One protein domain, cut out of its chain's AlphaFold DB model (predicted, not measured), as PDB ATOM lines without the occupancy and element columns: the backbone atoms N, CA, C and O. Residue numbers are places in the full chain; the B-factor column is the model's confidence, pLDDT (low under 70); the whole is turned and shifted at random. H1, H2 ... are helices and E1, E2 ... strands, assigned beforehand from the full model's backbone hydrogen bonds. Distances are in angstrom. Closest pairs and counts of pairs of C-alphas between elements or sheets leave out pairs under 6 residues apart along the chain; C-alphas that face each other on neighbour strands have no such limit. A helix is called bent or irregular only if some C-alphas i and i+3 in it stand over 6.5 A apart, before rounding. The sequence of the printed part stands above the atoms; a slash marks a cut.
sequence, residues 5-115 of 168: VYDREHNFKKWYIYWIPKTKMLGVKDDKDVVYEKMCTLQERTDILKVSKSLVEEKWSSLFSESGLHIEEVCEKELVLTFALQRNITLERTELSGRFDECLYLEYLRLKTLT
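AT A GLANCE: This is residues 5 to 115 of the 168 residues of an uncharacterized protein of Caenorhabditis elegans (UniProt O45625). One antiparallel sheet of seven strands is curled into an incomplete barrel, its leaf E1 E2 E3 E4 folded round through E7 to face the smaller leaf E6 E5. H2, with H1 beside its beginning, packs across one end of this curl, while H3 begins next to E2 and E3 and then sticks out from the body with residues 105 to 115. The printed part has 111 residues with three named helices and seven named strands, in the chain order E1 E2 E3 E4 H1 H2 E5 E6 E7 H3; the class is mixed, helices and strands. Across the sheet the order is E1, E2, E3, E4, E7, E6, E5. The whole is compact, with a radius of gyration of the C-alphas of 14.0 A and spans of 35 by 35 by 22 A.

IN THESE COORDINATES: Begin with the sheet at C-alpha 5, (288.617, -53.110, 59.796), where E1 starts; it covers residues 5 to 10. E2 then runs through residues 13 to 20, 22.6 A from first to last C-alpha, followed by E3, residues 25 to 30, and E4, residues 35 to 39. Further on, E5 is residues 70 to 74, E6 residues 78 to 83 and E7 residues 87 to 94; E7 is 22.2 A long and ends at C-alpha 94, (275.192, -60.796, 69.322). Between E4 and E5 look for H1, residues 42 to 49, and H2, residues 53 to 65, 19.7 A long. H2 is irregular, with C-alphas 54 and 57 at 7.5 A. After E7 comes the longest helix, H3, residues 99 to 115, which spans 24.6 A and ends at C-alpha 115, (302.287, -59.989, 47.972).

HOW THE PARTS SIT: The strands make two meanders, each strand the antiparallel neighbour of the one before: E1 E2 E3 E4 and E5 E6 E7. In the hairpin E1 and E2, at 151 degrees, find N 8 and O 15 at 2.8 A; in the hairpin E2 and E3, at 160 degrees, N 18 and O 27 at 2.9 A. In the hairpin E3 and E4, at 173 degrees, N 28 and O 36 are 2.8 A apart. E7 is staggered: its residues 92 to 94 pair with E4, where N 94 and O 35 are 2.9 A apart, and its residues 87 to 92 pair with E6, where N 89 and O 81 are 2.8 A apart. The hairpin E5 and E6 has N 82 and O 70 at 2.8 A. This is a folded sheet, one sheet bent back on itself: E1 E2 E3 E4 face E6 E5, with E7 as the hinge. The closest C-alphas of the edge strands E1 and E5 are those of His 10 and Ile 71, 6.8 A apart. H2 is on the sheet at a height of 9.1 A, over none of the strands, but only just: 2 of its 13 C-alphas fall on E2. Its closest C-alphas to E1 are those of Phe 64 and Val 5, 6.5 A apart. H1 touches H2 at a steep tilt of 62 degrees, the same way, closest at the C-alphas of Thr 46 and Val 56, 6.1 A. H1 only grazes the sheet, with residues 44 to 49. H3 only grazes it too, with residues 99 to 104; the C-alphas of Cys 103 and Ile 20 in E2 are 7.4 A apart. H3 is apart from H1 and H2. In H1 and H3 every O i to N i+4 pair is within hydrogen-bond range; in H2, 6 of 9 are.

THE WHOLE: The two C-alphas farthest apart are those of Glu 76 and Thr 115, at 40.7 A. Without the free-standing residues 105 to 115, the body spans 37 by 28 by 23 A. The printed part has no cut, and each link between successive elements is tight. The mean pLDDT of the printed part is 92.1, and no printed residue is under 70.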
ATOM      1  N   VAL A   5     288.366 -52.926  58.367       93.77
ATOM      2  CA  VAL A   5     288.617 -53.110  59.796       93.77
ATOM      3  C   VAL A   5     289.699 -52.151  60.271       93.77
ATOM      4  O   VAL A   5     290.668 -51.908  59.553       93.77
ATOM      5  N   TYR A   6     289.536 -51.624  61.479       94.07
ATOM      6  CA  TYR A   6     290.589 -50.943  62.226       94.07
ATOM      7  C   TYR A   6     290.383 -51.159  63.725       94.07
ATOM      8  O   TYR A   6     289.290 -51.520  64.174       94.07
ATOM      9  N   ASP A   7     291.443 -50.958  64.498       94.00
ATOM     10  CA  ASP A   7     291.402 -51.053  65.946       94.00
ATOM     11  C   ASP A   7     291.194 -49.695  66.625       94.00
ATOM     12  O   ASP A   7     291.608 -48.638  66.145       94.00
ATOM     13  N   ARG A   8     290.530 -49.729  67.779       92.57
ATOM     14  CA  ARG A   8     290.333 -48.586  68.669       92.57
ATOM     15  C   ARG A   8     290.467 -49.009  70.115       92.57
ATOM     16  O   ARG A   8     290.108 -50.120  70.487       92.57
ATOM     17  N   GLU A   9     290.944 -48.088  70.936       92.58
ATOM     18  CA  GLU A   9     290.938 -48.247  72.383       92.58
ATOM     19  C   GLU A   9     289.748 -47.491  72.978       92.58
ATOM     20  O   GLU A   9     289.473 -46.351  72.599       92.58
ATOM     21  N   HIS A  10     289.027 -48.138  73.889       92.13
ATOM     22  CA  HIS A  10     287.927 -47.545  74.643       92.13
ATOM     23  C   HIS A  10     287.849 -48.220  76.017       92.13
ATOM     24  O   HIS A  10     287.858 -49.451  76.102       92.13
ATOM     25  N   ASN A  11     287.792 -47.431  77.095       90.25
ATOM     26  CA  ASN A  11     287.815 -47.912  78.486       90.25
ATOM     27  C   ASN A  11     288.965 -48.898  78.786       90.25
ATOM     28  O   ASN A  11     288.741 -49.946  79.391       90.25
ATOM     29  N   PHE A  12     290.191 -48.575  78.347       89.74
ATOM     30  CA  PHE A  12     291.399 -49.408  78.519       89.74
ATOM     31  C   PHE A  12     291.295 -50.817  77.907       89.74
ATOM     32  O   PHE A  12     292.015 -51.736  78.300       89.74
ATOM     33  N   LYS A  13     290.373 -51.006  76.958       92.76
ATOM     34  CA  LYS A  13     290.201 -52.240  76.191       92.76
ATOM     35  C   LYS A  13     290.373 -51.963  74.708       92.76
ATOM     36  O   LYS A  13     289.978 -50.906  74.213       92.76
ATOM     37  N   LYS A  14     290.932 -52.945  74.004       94.54
ATOM     38  CA  LYS A  14     291.082 -52.916  72.554       94.54
ATOM     39  C   LYS A  14     289.829 -53.478  71.886       94.54
ATOM     40  O   LYS A  14     289.364 -54.557  72.234       94.54
ATOM     41  N   TRP A  15     289.333 -52.749  70.901       95.75
ATOM     42  CA  TRP A  15     288.163 -53.078  70.103       95.75
ATOM     43  C   TRP A  15     288.516 -53.047  68.621       95.75
ATOM     44  O   TRP A  15     289.357 -52.259  68.189       95.75
ATOM     45  N   TYR A  16     287.839 -53.871  67.837       95.13
ATOM     46  CA  TYR A  16     287.939 -53.920  66.387       95.13
ATOM     47  C   TYR A  16     286.605 -53.498  65.797       95.13
ATOM     48  O   TYR A  16     285.599 -54.178  65.992       95.13
ATOM     49  N   ILE A  17     286.600 -52.384  65.073       95.92
ATOM     50  CA  ILE A  17     285.428 -51.915  64.336       95.92
ATOM     51  C   ILE A  17     285.555 -52.450  62.918       95.92
ATOM     52  O   ILE A  17     286.575 -52.226  62.262       95.92
ATOM     53  N   TYR A  18     284.534 -53.157  62.440       95.32
ATOM     54  CA  TYR A  18     284.575 -53.813  61.143       95.32
ATOM     55  C   TYR A  18     283.292 -53.663  60.335       95.32
ATOM     56  O   TYR A  18     282.191 -53.520  60.860       95.32
ATOM     57  N   TRP A  19     283.448 -53.746  59.018       95.71
ATOM     58  CA  TRP A  19     282.356 -53.769  58.060       95.71
ATOM     59  C   TRP A  19     282.529 -54.906  57.066       95.71
ATOM     60  O   TRP A  19     283.581 -55.041  56.436       95.71
ATOM     61  N   ILE A  20     281.461 -55.687  56.892       93.84
ATOM     62  CA  ILE A  20     281.384 -56.795  55.941       93.84
ATOM     63  C   ILE A  20     280.450 -56.384  54.790       93.84
ATOM     64  O   ILE A  20     279.224 -56.460  54.921       93.84
ATOM     65  N   PRO A  21     280.982 -55.992  53.615       91.45
ATOM     66  CA  PRO A  21     280.162 -55.477  52.517       91.45
ATOM     67  C   PRO A  21     279.150 -56.472  51.944       91.45
ATOM     68  O   PRO A  21     278.127 -56.045  51.410       91.45
ATOM     69  N   LYS A  22     279.427 -57.781  52.032       89.66
ATOM     70  CA  LYS A  22     278.551 -58.842  51.504       89.66
ATOM     71  C   LYS A  22     277.238 -58.923  52.260       89.66
ATOM     72  O   LYS A  22     276.185 -59.004  51.645       89.66
ATOM     73  N   THR A  23     277.323 -58.915  53.583       92.10
ATOM     74  CA  THR A  23     276.171 -59.031  54.481       92.10
ATOM     75  C   THR A  23     275.645 -57.672  54.922       92.10
ATOM     76  O   THR A  23     274.632 -57.617  55.609       92.10
ATOM     77  N   LYS A  24     276.319 -56.581  54.525       94.13
ATOM     78  CA  LYS A  24     276.022 -55.211  54.956       94.13
ATOM     79  C   LYS A  24     276.016 -55.094  56.480       94.13
ATOM     80  O   LYS A  24     275.142 -54.456  57.060       94.13
ATOM     81  N   MET A  25     276.985 -55.741  57.121       95.13
ATOM     82  CA  MET A  25     277.060 -55.850  58.573       95.13
ATOM     83  C   MET A  25     278.143 -54.942  59.127       95.13
ATOM     84  O   MET A  25     279.302 -55.058  58.727       95.13
ATOM     85  N   LEU A  26     277.744 -54.048  60.027       96.20
ATOM     86  CA  LEU A  26     278.642 -53.270  60.868       96.20
ATOM     87  C   LEU A  26     278.783 -54.010  62.187       96.20
ATOM     88  O   LEU A  26     277.773 -54.443  62.743       96.20
ATOM     89  N   GLY A  27     280.007 -54.146  62.673       95.97
ATOM     90  CA  GLY A  27     280.243 -54.803  63.941       95.97
ATOM     91  C   GLY A  27     281.413 -54.232  64.715       95.97
ATOM     92  O   GLY A  27     282.282 -53.544  64.173       95.97
ATOM     93  N   VAL A  28     281.392 -54.520  66.010       96.14
ATOM     94  CA  VAL A  28     282.433 -54.184  66.971       96.14
ATOM     95  C   VAL A  28     282.709 -55.426  67.808       96.14
ATOM     96  O   VAL A  28     281.788 -55.987  68.401       96.14
ATOM     97  N   LYS A  29     283.968 -55.864  67.830       95.01
ATOM     98  CA  LYS A  29     284.429 -57.053  68.562       95.01
ATOM     99  C   LYS A  29     285.580 -56.687  69.502       95.01
ATOM    100  O   LYS A  29     286.433 -55.893  69.113       95.01
ATOM    101  N   ASP A  30     285.625 -57.253  70.705       93.53
ATOM    102  CA  ASP A  30     286.799 -57.172  71.589       93.53
ATOM    103  C   ASP A  30     287.749 -58.379  71.429       93.53
ATOM    104  O   ASP A  30     287.574 -59.252  70.579       93.53
ATOM    105  N   ASP A  31     288.807 -58.421  72.233       88.46
ATOM    106  CA  ASP A  31     289.776 -59.519  72.264       88.46
ATOM    107  C   ASP A  31     289.286 -60.776  73.011       88.46
ATOM    108  O   ASP A  31     289.968 -61.800  72.984       88.46
ATOM    109  N   LYS A  32     288.119 -60.710  73.665       86.76
ATOM    110  CA  LYS A  32     287.526 -61.763  74.511       86.76
ATOM    111  C   LYS A  32     286.198 -62.281  73.970       86.76
ATOM    112  O   LYS A  32     285.420 -62.871  74.720       86.76
ATOM    113  N   ASP A  33     285.956 -62.062  72.682       85.65
ATOM    114  CA  ASP A  33     284.806 -62.571  71.948       85.65
ATOM    115  C   ASP A  33     283.446 -61.931  72.308       85.65
ATOM    116  O   ASP A  33     282.380 -62.468  71.997       85.65
ATOM    117  N   VAL A  34     283.444 -60.729  72.891       93.12
ATOM    118  CA  VAL A  34     282.248 -59.881  72.958       93.12
ATOM    119  C   VAL A  34     282.037 -59.222  71.600       93.12
ATOM    120  O   VAL A  34     282.921 -58.537  71.087       93.12
ATOM    121  N   VAL A  35     280.850 -59.418  71.025       95.56
ATOM    122  CA  VAL A  35     280.503 -58.958  69.679       95.56
ATOM    123  C   VAL A  35     279.192 -58.173  69.706       95.56
ATOM    124  O   VAL A  35     278.207 -58.603  70.306       95.56
ATOM    125  N   TYR A  36     279.187 -57.031  69.026       97.03
ATOM    126  CA  TYR A  36     278.001 -56.232  68.742       97.03
ATOM    127  C   TYR A  36     277.886 -56.054  67.237       97.03
ATOM    128  O   TYR A  36     278.845 -55.617  66.602       97.03
ATOM    129  N   GLU A  37     276.734 -56.362  66.656       96.78
ATOM    130  CA  GLU A  37     276.524 -56.294  65.213       96.78
ATOM    131  C   GLU A  37     275.173 -55.674  64.873       96.78
ATOM    132  O   GLU A  37     274.191 -55.778  65.607       96.78
ATOM    133  N   LYS A  38     275.121 -55.036  63.705       96.15
ATOM    134  CA  LYS A  38     273.883 -54.576  63.087       96.15
ATOM    135  C   LYS A  38     273.986 -54.668  61.572       96.15
ATOM    136  O   LYS A  38     274.955 -54.209  60.958       96.15
ATOM    137  N   MET A  39     272.952 -55.222  60.945       95.86
ATOM    138  CA  MET A  39     272.783 -55.098  59.501       95.86
ATOM    139  C   MET A  39     272.359 -53.663  59.179       95.86
ATOM    140  O   MET A  39     271.312 -53.213  59.630       95.86
ATOM    141  N   CYS A  40     273.176 -52.949  58.409       95.53
ATOM    142  CA  CYS A  40     272.934 -51.555  58.053       95.53
ATOM    143  C   CYS A  40     272.414 -51.468  56.620       95.53
ATOM    144  O   CYS A  40     273.140 -51.719  55.648       95.53
ATOM    145  N   THR A  41     271.155 -51.070  56.475       94.71
ATOM    146  CA  THR A  41     270.544 -50.866  55.160       94.71
ATOM    147  C   THR A  41     271.195 -49.694  54.418       94.71
ATOM    148  O   THR A  41     271.859 -48.831  54.995       94.71
ATOM    149  N   LEU A  42     271.006 -49.629  53.094       94.98
ATOM    150  CA  LEU A  42     271.452 -48.465  52.319       94.98
ATOM    151  C   LEU A  42     270.804 -47.172  52.836       94.98
ATOM    152  O   LEU A  42     271.473 -46.144  52.885       94.98
ATOM    153  N   GLN A  43     269.531 -47.234  53.229       93.78
ATOM    154  CA  GLN A  43     268.794 -46.080  53.729       93.78
ATOM    155  C   GLN A  43     269.395 -45.565  55.042       93.78
ATOM    156  O   GLN A  43     269.784 -44.404  55.094       93.78
ATOM    157  N   GLU A  44     269.611 -46.433  56.035       93.58
ATOM    158  CA  GLU A  44     270.240 -46.041  57.306       93.58
ATOM    159  C   GLU A  44     271.617 -45.402  57.098       93.58
ATOM    160  O   GLU A  44     271.905 -44.346  57.656       93.58
ATOM    161  N   ARG A  45     272.463 -45.989  56.239       94.12
ATOM    162  CA  ARG A  45     273.785 -45.416  55.934       94.12
ATOM    163  C   ARG A  45     273.679 -44.053  55.251       94.12
ATOM    164  O   ARG A  45     274.472 -43.162  55.544       94.12
ATOM    165  N   THR A  46     272.697 -43.881  54.366       94.01
ATOM    166  CA  THR A  46     272.404 -42.594  53.713       94.01
ATOM    167  C   THR A  46     272.006 -41.548  54.755       94.01
ATOM    168  O   THR A  46     272.525 -40.431  54.738       94.01
ATOM    169  N   ASP A  47     271.140 -41.922  55.697       90.98
ATOM    170  CA  ASP A  47     270.613 -41.029  56.728       90.98
ATOM    171  C   ASP A  47     271.670 -40.637  57.766       90.98
ATOM    172  O   ASP A  47     271.716 -39.474  58.174       90.98
ATOM    173  N   ILE A  48     272.555 -41.567  58.137       91.24
ATOM    174  CA  ILE A  48     273.695 -41.318  59.034       91.24
ATOM    175  C   ILE A  48     274.732 -40.430  58.348       91.24
ATOM    176  O   ILE A  48     275.192 -39.442  58.919       91.24
ATOM    177  N   LEU A  49     275.107 -40.721  57.103       92.03
ATOM    178  CA  LEU A  49     276.114 -39.922  56.405       92.03
ATOM    179  C   LEU A  49     275.572 -38.563  55.933       92.03
ATOM    180  O   LEU A  49     276.355 -37.626  55.768       92.03
ATOM    181  N   LYS A  50     274.249 -38.418  55.777       91.83
ATOM    182  CA  LYS A  50     273.586 -37.249  55.166       91.83
ATOM    183  C   LYS A  50     274.172 -36.915  53.791       91.83
ATOM    184  O   LYS A  50     274.459 -35.761  53.485       91.83
ATOM    185  N   VAL A  51     274.357 -37.942  52.967       92.02
ATOM    186  CA  VAL A  51     274.841 -37.813  51.583       92.02
ATOM    187  C   VAL A  51     273.846 -38.426  50.610       92.02
ATOM    188  O   VAL A  51     272.939 -39.147  51.013       92.02
ATOM    189  N   SER A  52     274.000 -38.158  49.314       93.68
ATOM    190  CA  SER A  52     273.212 -38.839  48.286       93.68
ATOM    191  C   SER A  52     273.557 -40.329  48.227       93.68
ATOM    192  O   SER A  52     274.698 -40.726  48.464       93.68
ATOM    193  N   LYS A  53     272.594 -41.161  47.805       94.46
ATOM    194  CA  LYS A  53     272.778 -42.619  47.640       94.46
ATOM    195  C   LYS A  53     273.992 -42.980  46.773       94.46
ATOM    196  O   LYS A  53     274.649 -43.981  47.035       94.46
ATOM    197  N   SER A  54     274.303 -42.154  45.773       95.05
ATOM    198  CA  SER A  54     275.453 -42.330  44.878       95.05
ATOM    199  C   SER A  54     276.815 -42.194  45.568       95.05
ATOM    200  O   SER A  54     277.782 -42.763  45.079       95.05
ATOM    201  N   LEU A  55     276.895 -41.474  46.691       95.67
ATOM    202  CA  LEU A  55     278.140 -41.211  47.423       95.67
ATOM    203  C   LEU A  55     278.301 -42.093  48.668       95.67
ATOM    204  O   LEU A  55     279.340 -42.042  49.325       95.67
ATOM    205  N   VAL A  56     277.286 -42.896  49.011       95.22
ATOM    206  CA  VAL A  56     277.271 -43.665  50.265       95.22
ATOM    207  C   VAL A  56     278.439 -44.633  50.347       95.22
ATOM    208  O   VAL A  56     279.107 -44.651  51.367       95.22
ATOM    209  N   GLU A  57     278.716 -45.430  49.315       93.85
ATOM    210  CA  GLU A  57     279.772 -46.453  49.411       93.85
ATOM    211  C   GLU A  57     281.177 -45.836  49.506       93.85
ATOM    212  O   GLU A  57     282.015 -46.343  50.252       93.85
ATOM    213  N   GLU A  58     281.421 -44.718  48.815       94.00
ATOM    214  CA  GLU A  58     282.684 -43.975  48.902       94.00
ATOM    215  C   GLU A  58     282.883 -43.410  50.312       94.00
ATOM    216  O   GLU A  58     283.882 -43.706  50.966       94.00
ATOM    217  N   LYS A  59     281.893 -42.661  50.817       93.72
ATOM    218  CA  LYS A  59     281.955 -42.044  52.149       93.72
ATOM    219  C   LYS A  59     281.935 -43.067  53.274       93.72
ATOM    220  O   LYS A  59     282.607 -42.884  54.278       93.72
ATOM    221  N   TRP A  60     281.200 -44.163  53.118       94.02
ATOM    222  CA  TRP A  60     281.194 -45.244  54.098       94.02
ATOM    223  C   TRP A  60     282.553 -45.930  54.161       94.02
ATOM    224  O   TRP A  60     283.044 -46.196  55.249       94.02
ATOM    225  N   SER A  61     283.193 -46.170  53.014       93.27
ATOM    226  CA  SER A  61     284.541 -46.744  52.983       93.27
ATOM    227  C   SER A  61     285.576 -45.792  53.587       93.27
ATOM    228  O   SER A  61     286.458 -46.250  54.315       93.27
ATOM    229  N   SER A  62     285.439 -44.481  53.348       92.61
ATOM    230  CA  SER A  62     286.357 -43.485  53.908       92.61
ATOM    231  C   SER A  62     286.315 -43.445  55.439       92.61
ATOM    232  O   SER A  62     287.359 -43.274  56.063       92.61
ATOM    233  N   LEU A  63     285.155 -43.715  56.060       91.97
ATOM    234  CA  LEU A  63     285.052 -43.842  57.523       91.97
ATOM    235  C   LEU A  63     286.014 -44.885  58.097       91.97
ATOM    236  O   LEU A  63     286.526 -44.694  59.194       91.97
ATOM    237  N   PHE A  64     286.265 -45.981  57.381       93.37
ATOM    238  CA  PHE A  64     287.166 -47.027  57.863       93.37
ATOM    239  C   PHE A  64     288.626 -46.684  57.605       93.37
ATOM    240  O   PHE A  64     289.455 -46.906  58.483       93.37
ATOM    241  N   SER A  65     288.948 -46.111  56.442       91.44
ATOM    242  CA  SER A  65     290.323 -45.683  56.155       91.44
ATOM    243  C   SER A  65     290.786 -44.535  57.052       91.44
ATOM    244  O   SER A  65     291.972 -44.428  57.336       91.44
ATOM    245  N   GLU A  66     289.858 -43.691  57.500       93.09
ATOM    246  CA  GLU A  66     290.126 -42.541  58.373       93.09
ATOM    247  C   GLU A  66     289.842 -42.845  59.856       93.09
ATOM    248  O   GLU A  66     289.998 -41.975  60.710       93.09
ATOM    249  N   SER A  67     289.417 -44.073  60.178       92.86
ATOM    250  CA  SER A  67     289.040 -44.493  61.536       92.86
ATOM    251  C   SER A  67     288.023 -43.556  62.215       92.86
ATOM    252  O   SER A  67     288.165 -43.222  63.397       92.86
ATOM    253  N   GLY A  68     287.019 -43.116  61.450       92.35
ATOM    254  CA  GLY A  68     286.071 -42.056  61.803       92.35
ATOM    255  C   GLY A  68     284.842 -42.481  62.615       92.35
ATOM    256  O   GLY A  68     284.075 -41.611  63.020       92.35
ATOM    257  N   LEU A  69     284.627 -43.783  62.854       94.16
ATOM    258  CA  LEU A  69     283.652 -44.251  63.849       94.16
ATOM    259  C   LEU A  69     284.337 -44.382  65.214       94.16
ATOM    260  O   LEU A  69     285.430 -44.952  65.336       94.16
ATOM    261  N   HIS A  70     283.669 -43.882  66.244       93.91
ATOM    262  CA  HIS A  70     284.139 -43.905  67.624       93.91
ATOM    263  C   HIS A  70     283.144 -44.645  68.504       93.91
ATOM    264  O   HIS A  70     281.945 -44.537  68.292       93.91
ATOM    265  N   ILE A  71     283.638 -45.382  69.493       95.54
ATOM    266  CA  ILE A  71     282.784 -45.974  70.523       95.54
ATOM    267  C   ILE A  71     282.447 -44.863  71.519       95.54
ATOM    268  O   ILE A  71     283.353 -44.331  72.164       95.54
ATOM    269  N   GLU A  72     281.172 -44.490  71.592       94.07
ATOM    270  CA  GLU A  72     280.662 -43.514  72.561       94.07
ATOM    271  C   GLU A  72     280.307 -44.208  73.875       94.07
ATOM    272  O   GLU A  72     280.777 -43.796  74.933       94.07
ATOM    273  N   GLU A  73     279.552 -45.304  73.798       94.66
ATOM    274  CA  GLU A  73     279.062 -46.030  74.968       94.66
ATOM    275  C   GLU A  73     279.053 -47.543  74.724       94.66
ATOM    276  O   GLU A  73     278.748 -48.010  73.623       94.66
ATOM    277  N   VAL A  74     279.377 -48.313  75.767       95.65
ATOM    278  CA  VAL A  74     279.314 -49.780  75.763       95.65
ATOM    279  C   VAL A  74     278.483 -50.250  76.950       95.65
ATOM    280  O   VAL A  74     278.896 -50.110  78.101       95.65
ATOM    281  N   CYS A  75     277.347 -50.869  76.650       94.16
ATOM    282  CA  CYS A  75     276.430 -51.467  77.609       94.16
ATOM    283  C   CYS A  75     276.387 -52.991  77.439       94.16
ATOM    284  O   CYS A  75     276.896 -53.565  76.475       94.16
ATOM    285  N   GLU A  76     275.753 -53.690  78.382       92.51
ATOM    286  CA  GLU A  76     275.709 -55.157  78.357       92.51
ATOM    287  C   GLU A  76     274.981 -55.717  77.126       92.51
ATOM    288  O   GLU A  76     275.352 -56.789  76.649       92.51
ATOM    289  N   LYS A  77     273.971 -55.005  76.611       95.93
ATOM    290  CA  LYS A  77     273.127 -55.436  75.483       95.93
ATOM    291  C   LYS A  77     273.361 -54.658  74.194       95.93
ATOM    292  O   LYS A  77     272.971 -55.133  73.132       95.93
ATOM    293  N   GLU A  78     273.977 -53.489  74.277       96.98
ATOM    294  CA  GLU A  78     274.114 -52.581  73.146       96.98
ATOM    295  C   GLU A  78     275.425 -51.802  73.198       96.98
ATOM    296  O   GLU A  78     276.018 -51.624  74.263       96.98
ATOM    297  N   LEU A  79     275.878 -51.353  72.034       96.93
ATOM    298  CA  LEU A  79     277.049 -50.502  71.879       96.93
ATOM    299  C   LEU A  79     276.699 -49.355  70.939       96.93
ATOM    300  O   LEU A  79     276.131 -49.578  69.870       96.93
ATOM    301  N   VAL A  80     277.056 -48.133  71.321       96.75
ATOM    302  CA  VAL A  80     276.797 -46.930  70.530       96.75
ATOM    303  C   VAL A  80     278.081 -46.503  69.836       96.75
ATOM    304  O   VAL A  80     279.083 -46.176  70.477       96.75
ATOM    305  N   LEU A  81     278.045 -46.516  68.505       96.16
ATOM    306  CA  LEU A  81     279.066 -45.902  67.671       96.16
ATOM    307  C   LEU A  81     278.629 -44.510  67.244       96.16
ATOM    308  O   LEU A  81     277.477 -44.305  66.866       96.16
ATOM    309  N   THR A  82     279.586 -43.597  67.188       94.13
ATOM    310  CA  THR A  82     279.349 -42.189  66.891       94.13
ATOM    311  C   THR A  82     280.280 -41.721  65.794       94.13
ATOM    312  O   THR A  82     281.453 -42.093  65.724       94.13
ATOM    313  N   PHE A  83     279.724 -40.907  64.906       89.25
ATOM    314  CA  PHE A  83     280.417 -40.301  63.785       89.25
ATOM    315  C   PHE A  83     280.076 -38.812  63.691       89.25
ATOM    316  O   PHE A  83     278.909 -38.414  63.776       89.25
ATOM    317  N   ALA A  84     281.106 -37.999  63.438       82.92
ATOM    318  CA  ALA A  84     281.002 -36.555  63.235       82.92
ATOM    319  C   ALA A  84     280.125 -35.867  64.305       82.92
ATOM    320  O   ALA A  84     280.301 -36.117  65.492       82.92
ATOM    321  N   LEU A  85     279.213 -34.980  63.886       78.22
ATOM    322  CA  LEU A  85     278.297 -34.184  64.717       78.22
ATOM    323  C   LEU A  85     277.255 -35.052  65.463       78.22
ATOM    324  O   LEU A  85     276.058 -34.890  65.235       78.22
ATOM    325  N   GLN A  86     277.706 -35.980  66.311       74.55
ATOM    326  CA  GLN A  86     276.877 -36.846  67.164       74.55
ATOM    327  C   GLN A  86     275.835 -37.660  66.389       74.55
ATOM    328  O   GLN A  86     274.673 -37.779  66.778       74.55
ATOM    329  N   ARG A  87     276.232 -38.190  65.227       87.34
ATOM    330  CA  ARG A  87     275.382 -39.125  64.494       87.34
ATOM    331  C   ARG A  87     275.700 -40.524  64.971       87.34
ATOM    332  O   ARG A  87     276.797 -41.027  64.721       87.34
ATOM    333  N   ASN A  88     274.717 -41.123  65.624       93.39
ATOM    334  CA  ASN A  88     274.914 -42.351  66.367       93.39
ATOM    335  C   ASN A  88     274.307 -43.537  65.620       93.39
ATOM    336  O   ASN A  88     273.278 -43.422  64.947       93.39
ATOM    337  N   ILE A  89     274.950 -44.689  65.754       95.26
ATOM    338  CA  ILE A  89     274.413 -45.982  65.361       95.26
ATOM    339  C   ILE A  89     274.577 -46.955  66.521       95.26
ATOM    340  O   ILE A  89     275.683 -47.235  66.978       95.26
ATOM    341  N   THR A  90     273.447 -47.468  66.990       96.51
ATOM    342  CA  THR A  90     273.403 -48.488  68.033       96.51
ATOM    343  C   THR A  90     273.540 -49.870  67.405       96.51
ATOM    344  O   THR A  90     272.880 -50.173  66.405       96.51
ATOM    345  N   LEU A  91     274.408 -50.689  67.985       97.21
ATOM    346  CA  LEU A  91     274.631 -52.090  67.653       97.21
ATOM    347  C   LEU A  91     274.102 -52.968  68.782       97.21
ATOM    348  O   LEU A  91     274.230 -52.611  69.952       97.21
ATOM    349  N   GLU A  92     273.564 -54.132  68.439       97.05
ATOM    350  CA  GLU A  92     273.034 -55.079  69.417       97.05
ATOM    351  C   GLU A  92     274.067 -56.156  69.720       97.05
ATOM    352  O   GLU A  92     274.747 -56.666  68.820       97.05
ATOM    353  N   ARG A  93     274.177 -56.530  70.997       96.58
ATOM    354  CA  ARG A  93     275.038 -57.634  71.397       96.58
ATOM    355  C   ARG A  93     274.549 -58.909  70.738       96.58
ATOM    356  O   ARG A  93     273.373 -59.255  70.805       96.58
ATOM    357  N   THR A  94     275.477 -59.609  70.115       94.22
ATOM    358  CA  THR A  94     275.192 -60.796  69.322       94.22
ATOM    359  C   THR A  94     276.027 -61.958  69.824       94.22
ATOM    360  O   THR A  94     277.114 -61.780  70.377       94.22
ATOM    361  N   GLU A  95     275.508 -63.170  69.650       88.45
ATOM    362  CA  GLU A  95     276.293 -64.373  69.894       88.45
ATOM    363  C   GLU A  95     277.459 -64.462  68.903       88.45
ATOM    364  O   GLU A  95     277.399 -63.960  67.774       88.45
ATOM    365  N   LEU A  96     278.525 -65.132  69.331       83.84
ATOM    366  CA  LEU A  96     279.693 -65.395  68.503       83.84
ATOM    367  C   LEU A  96     279.313 -66.185  67.259       83.84
ATOM    368  O   LEU A  96     279.091 -67.391  67.297       83.84
ATOM    369  N   SER A  97     279.282 -65.484  66.134       82.59
ATOM    370  CA  SER A  97     278.954 -66.069  64.837       82.59
ATOM    371  C   SER A  97     280.183 -66.556  64.063       82.59
ATOM    372  O   SER A  97     280.032 -67.213  63.038       82.59
ATOM    373  N   GLY A  98     281.398 -66.179  64.485       84.77
ATOM    374  CA  GLY A  98     282.644 -66.430  63.744       84.77
ATOM    375  C   GLY A  98     282.772 -65.658  62.420       84.77
ATOM    376  O   GLY A  98     283.789 -65.770  61.737       84.77
ATOM    377  N   ARG A  99     281.773 -64.835  62.053       85.36
ATOM    378  CA  ARG A  99     281.739 -64.087  60.780       85.36
ATOM    379  C   ARG A  99     282.930 -63.153  60.613       85.36
ATOM    380  O   ARG A  99     283.472 -63.042  59.513       85.36
ATOM    381  N   PHE A 100     283.320 -62.480  61.694       87.84
ATOM    382  CA  PHE A 100     284.484 -61.601  61.706       87.84
ATOM    383  C   PHE A 100     285.761 -62.373  61.365       87.84
ATOM    384  O   PHE A 100     286.469 -61.992  60.436       87.84
ATOM    385  N   ASP A 101     286.014 -63.478  62.067       89.84
ATOM    386  CA  ASP A 101     287.241 -64.263  61.922       89.84
ATOM    387  C   ASP A 101     287.332 -64.904  60.526       89.84
ATOM    388  O   ASP A 101     288.386 -64.863  59.888       89.84
ATOM    389  N   GLU A 102     286.210 -65.399  59.989       88.92
ATOM    390  CA  GLU A 102     286.131 -65.903  58.612       88.92
ATOM    391  C   GLU A 102     286.454 -64.803  57.585       88.92
ATOM    392  O   GLU A 102     287.287 -64.992  56.692       88.92
ATOM    393  N   CYS A 103     285.828 -63.629  57.712       88.97
ATOM    394  CA  CYS A 103     286.056 -62.520  56.787       88.97
ATOM    395  C   CYS A 103     287.493 -61.986  56.872       88.97
ATOM    396  O   CYS A 103     288.095 -61.679  55.840       88.97
ATOM    397  N   LEU A 104     288.057 -61.915  58.081       90.19
ATOM    398  CA  LEU A 104     289.438 -61.503  58.305       90.19
ATOM    399  C   LEU A 104     290.423 -62.497  57.678       90.19
ATOM    400  O   LEU A 104     291.368 -62.086  57.001       90.19
ATOM    401  N   TYR A 105     290.175 -63.800  57.825       91.32
ATOM    402  CA  TYR A 105     290.993 -64.843  57.210       91.32
ATOM    403  C   TYR A 105     290.966 -64.782  55.677       91.32
ATOM    404  O   TYR A 105     292.013 -64.852  55.026       91.32
ATOM    405  N   LEU A 106     289.785 -64.593  55.079       89.16
ATOM    406  CA  LEU A 106     289.654 -64.440  53.628       89.16
ATOM    407  C   LEU A 106     290.396 -63.200  53.108       89.16
ATOM    408  O   LEU A 106     291.002 -63.256  52.034       89.16
ATOM    409  N   GLU A 107     290.381 -62.095  53.857       88.05
ATOM    410  CA  GLU A 107     291.134 -60.899  53.478       88.05
ATOM    411  C   GLU A 107     292.646 -61.097  53.637       88.05
ATOM    412  O   GLU A 107     293.409 -60.701  52.756       88.05
ATOM    413  N   TYR A 108     293.091 -61.808  54.674       90.20
ATOM    414  CA  TYR A 108     294.490 -62.221  54.805       90.20
ATOM    415  C   TYR A 108     294.957 -63.068  53.608       90.20
ATOM    416  O   TYR A 108     296.008 -62.788  53.025       90.20
ATOM    417  N   LEU A 109     294.171 -64.063  53.178       90.44
ATOM    418  CA  LEU A 109     294.491 -64.869  51.994       90.44
ATOM    419  C   LEU A 109     294.580 -64.011  50.723       90.44
ATOM    420  O   LEU A 109     295.488 -64.192  49.904       90.44
ATOM    421  N   ARG A 110     293.676 -63.039  50.566       87.70
ATOM    422  CA  ARG A 110     293.716 -62.082  49.454       87.70
ATOM    423  C   ARG A 110     294.995 -61.242  49.490       87.70
ATOM    424  O   ARG A 110     295.658 -61.116  48.465       87.70
ATOM    425  N   LEU A 111     295.381 -60.701  50.642       87.73
ATOM    426  CA  LEU A 111     296.612 -59.915  50.768       87.73
ATOM    427  C   LEU A 111     297.855 -60.765  50.481       87.73
ATOM    428  O   LEU A 111     298.728 -60.337  49.728       87.73
ATOM    429  N   LYS A 112     297.891 -62.006  50.975       88.30
ATOM    430  CA  LYS A 112     298.990 -62.946  50.722       88.30
ATOM    431  C   LYS A 112     299.174 -63.260  49.233       88.30
ATOM    432  O   LYS A 112     300.302 -63.395  48.761       88.30
ATOM    433  N   THR A 113     298.085 -63.373  48.470       85.11
ATOM    434  CA  THR A 113     298.178 -63.595  47.014       85.11
ATOM    435  C   THR A 113     298.693 -62.363  46.272       85.11
ATOM    436  O   THR A 113     299.472 -62.518  45.334       85.11
ATOM    437  N   LEU A 114     298.351 -61.153  46.730       83.41
ATOM    438  CA  LEU A 114     298.869 -59.897  46.173       83.41
ATOM    439  C   LEU A 114     300.366 -59.698  46.453       83.41
ATOM    440  O   LEU A 114     301.087 -59.214  45.585       83.41
ATOM    441  N   THR A 115     300.859 -60.105  47.625       77.65
ATOM    442  CA  THR A 115     302.287 -59.989  47.972       77.65
ATOM    443  C   THR A 115     303.165 -61.046  47.300       77.65
ATOM    444  O   THR A 115     304.360 -60.826  47.126       77.65
TER     445      THR A 115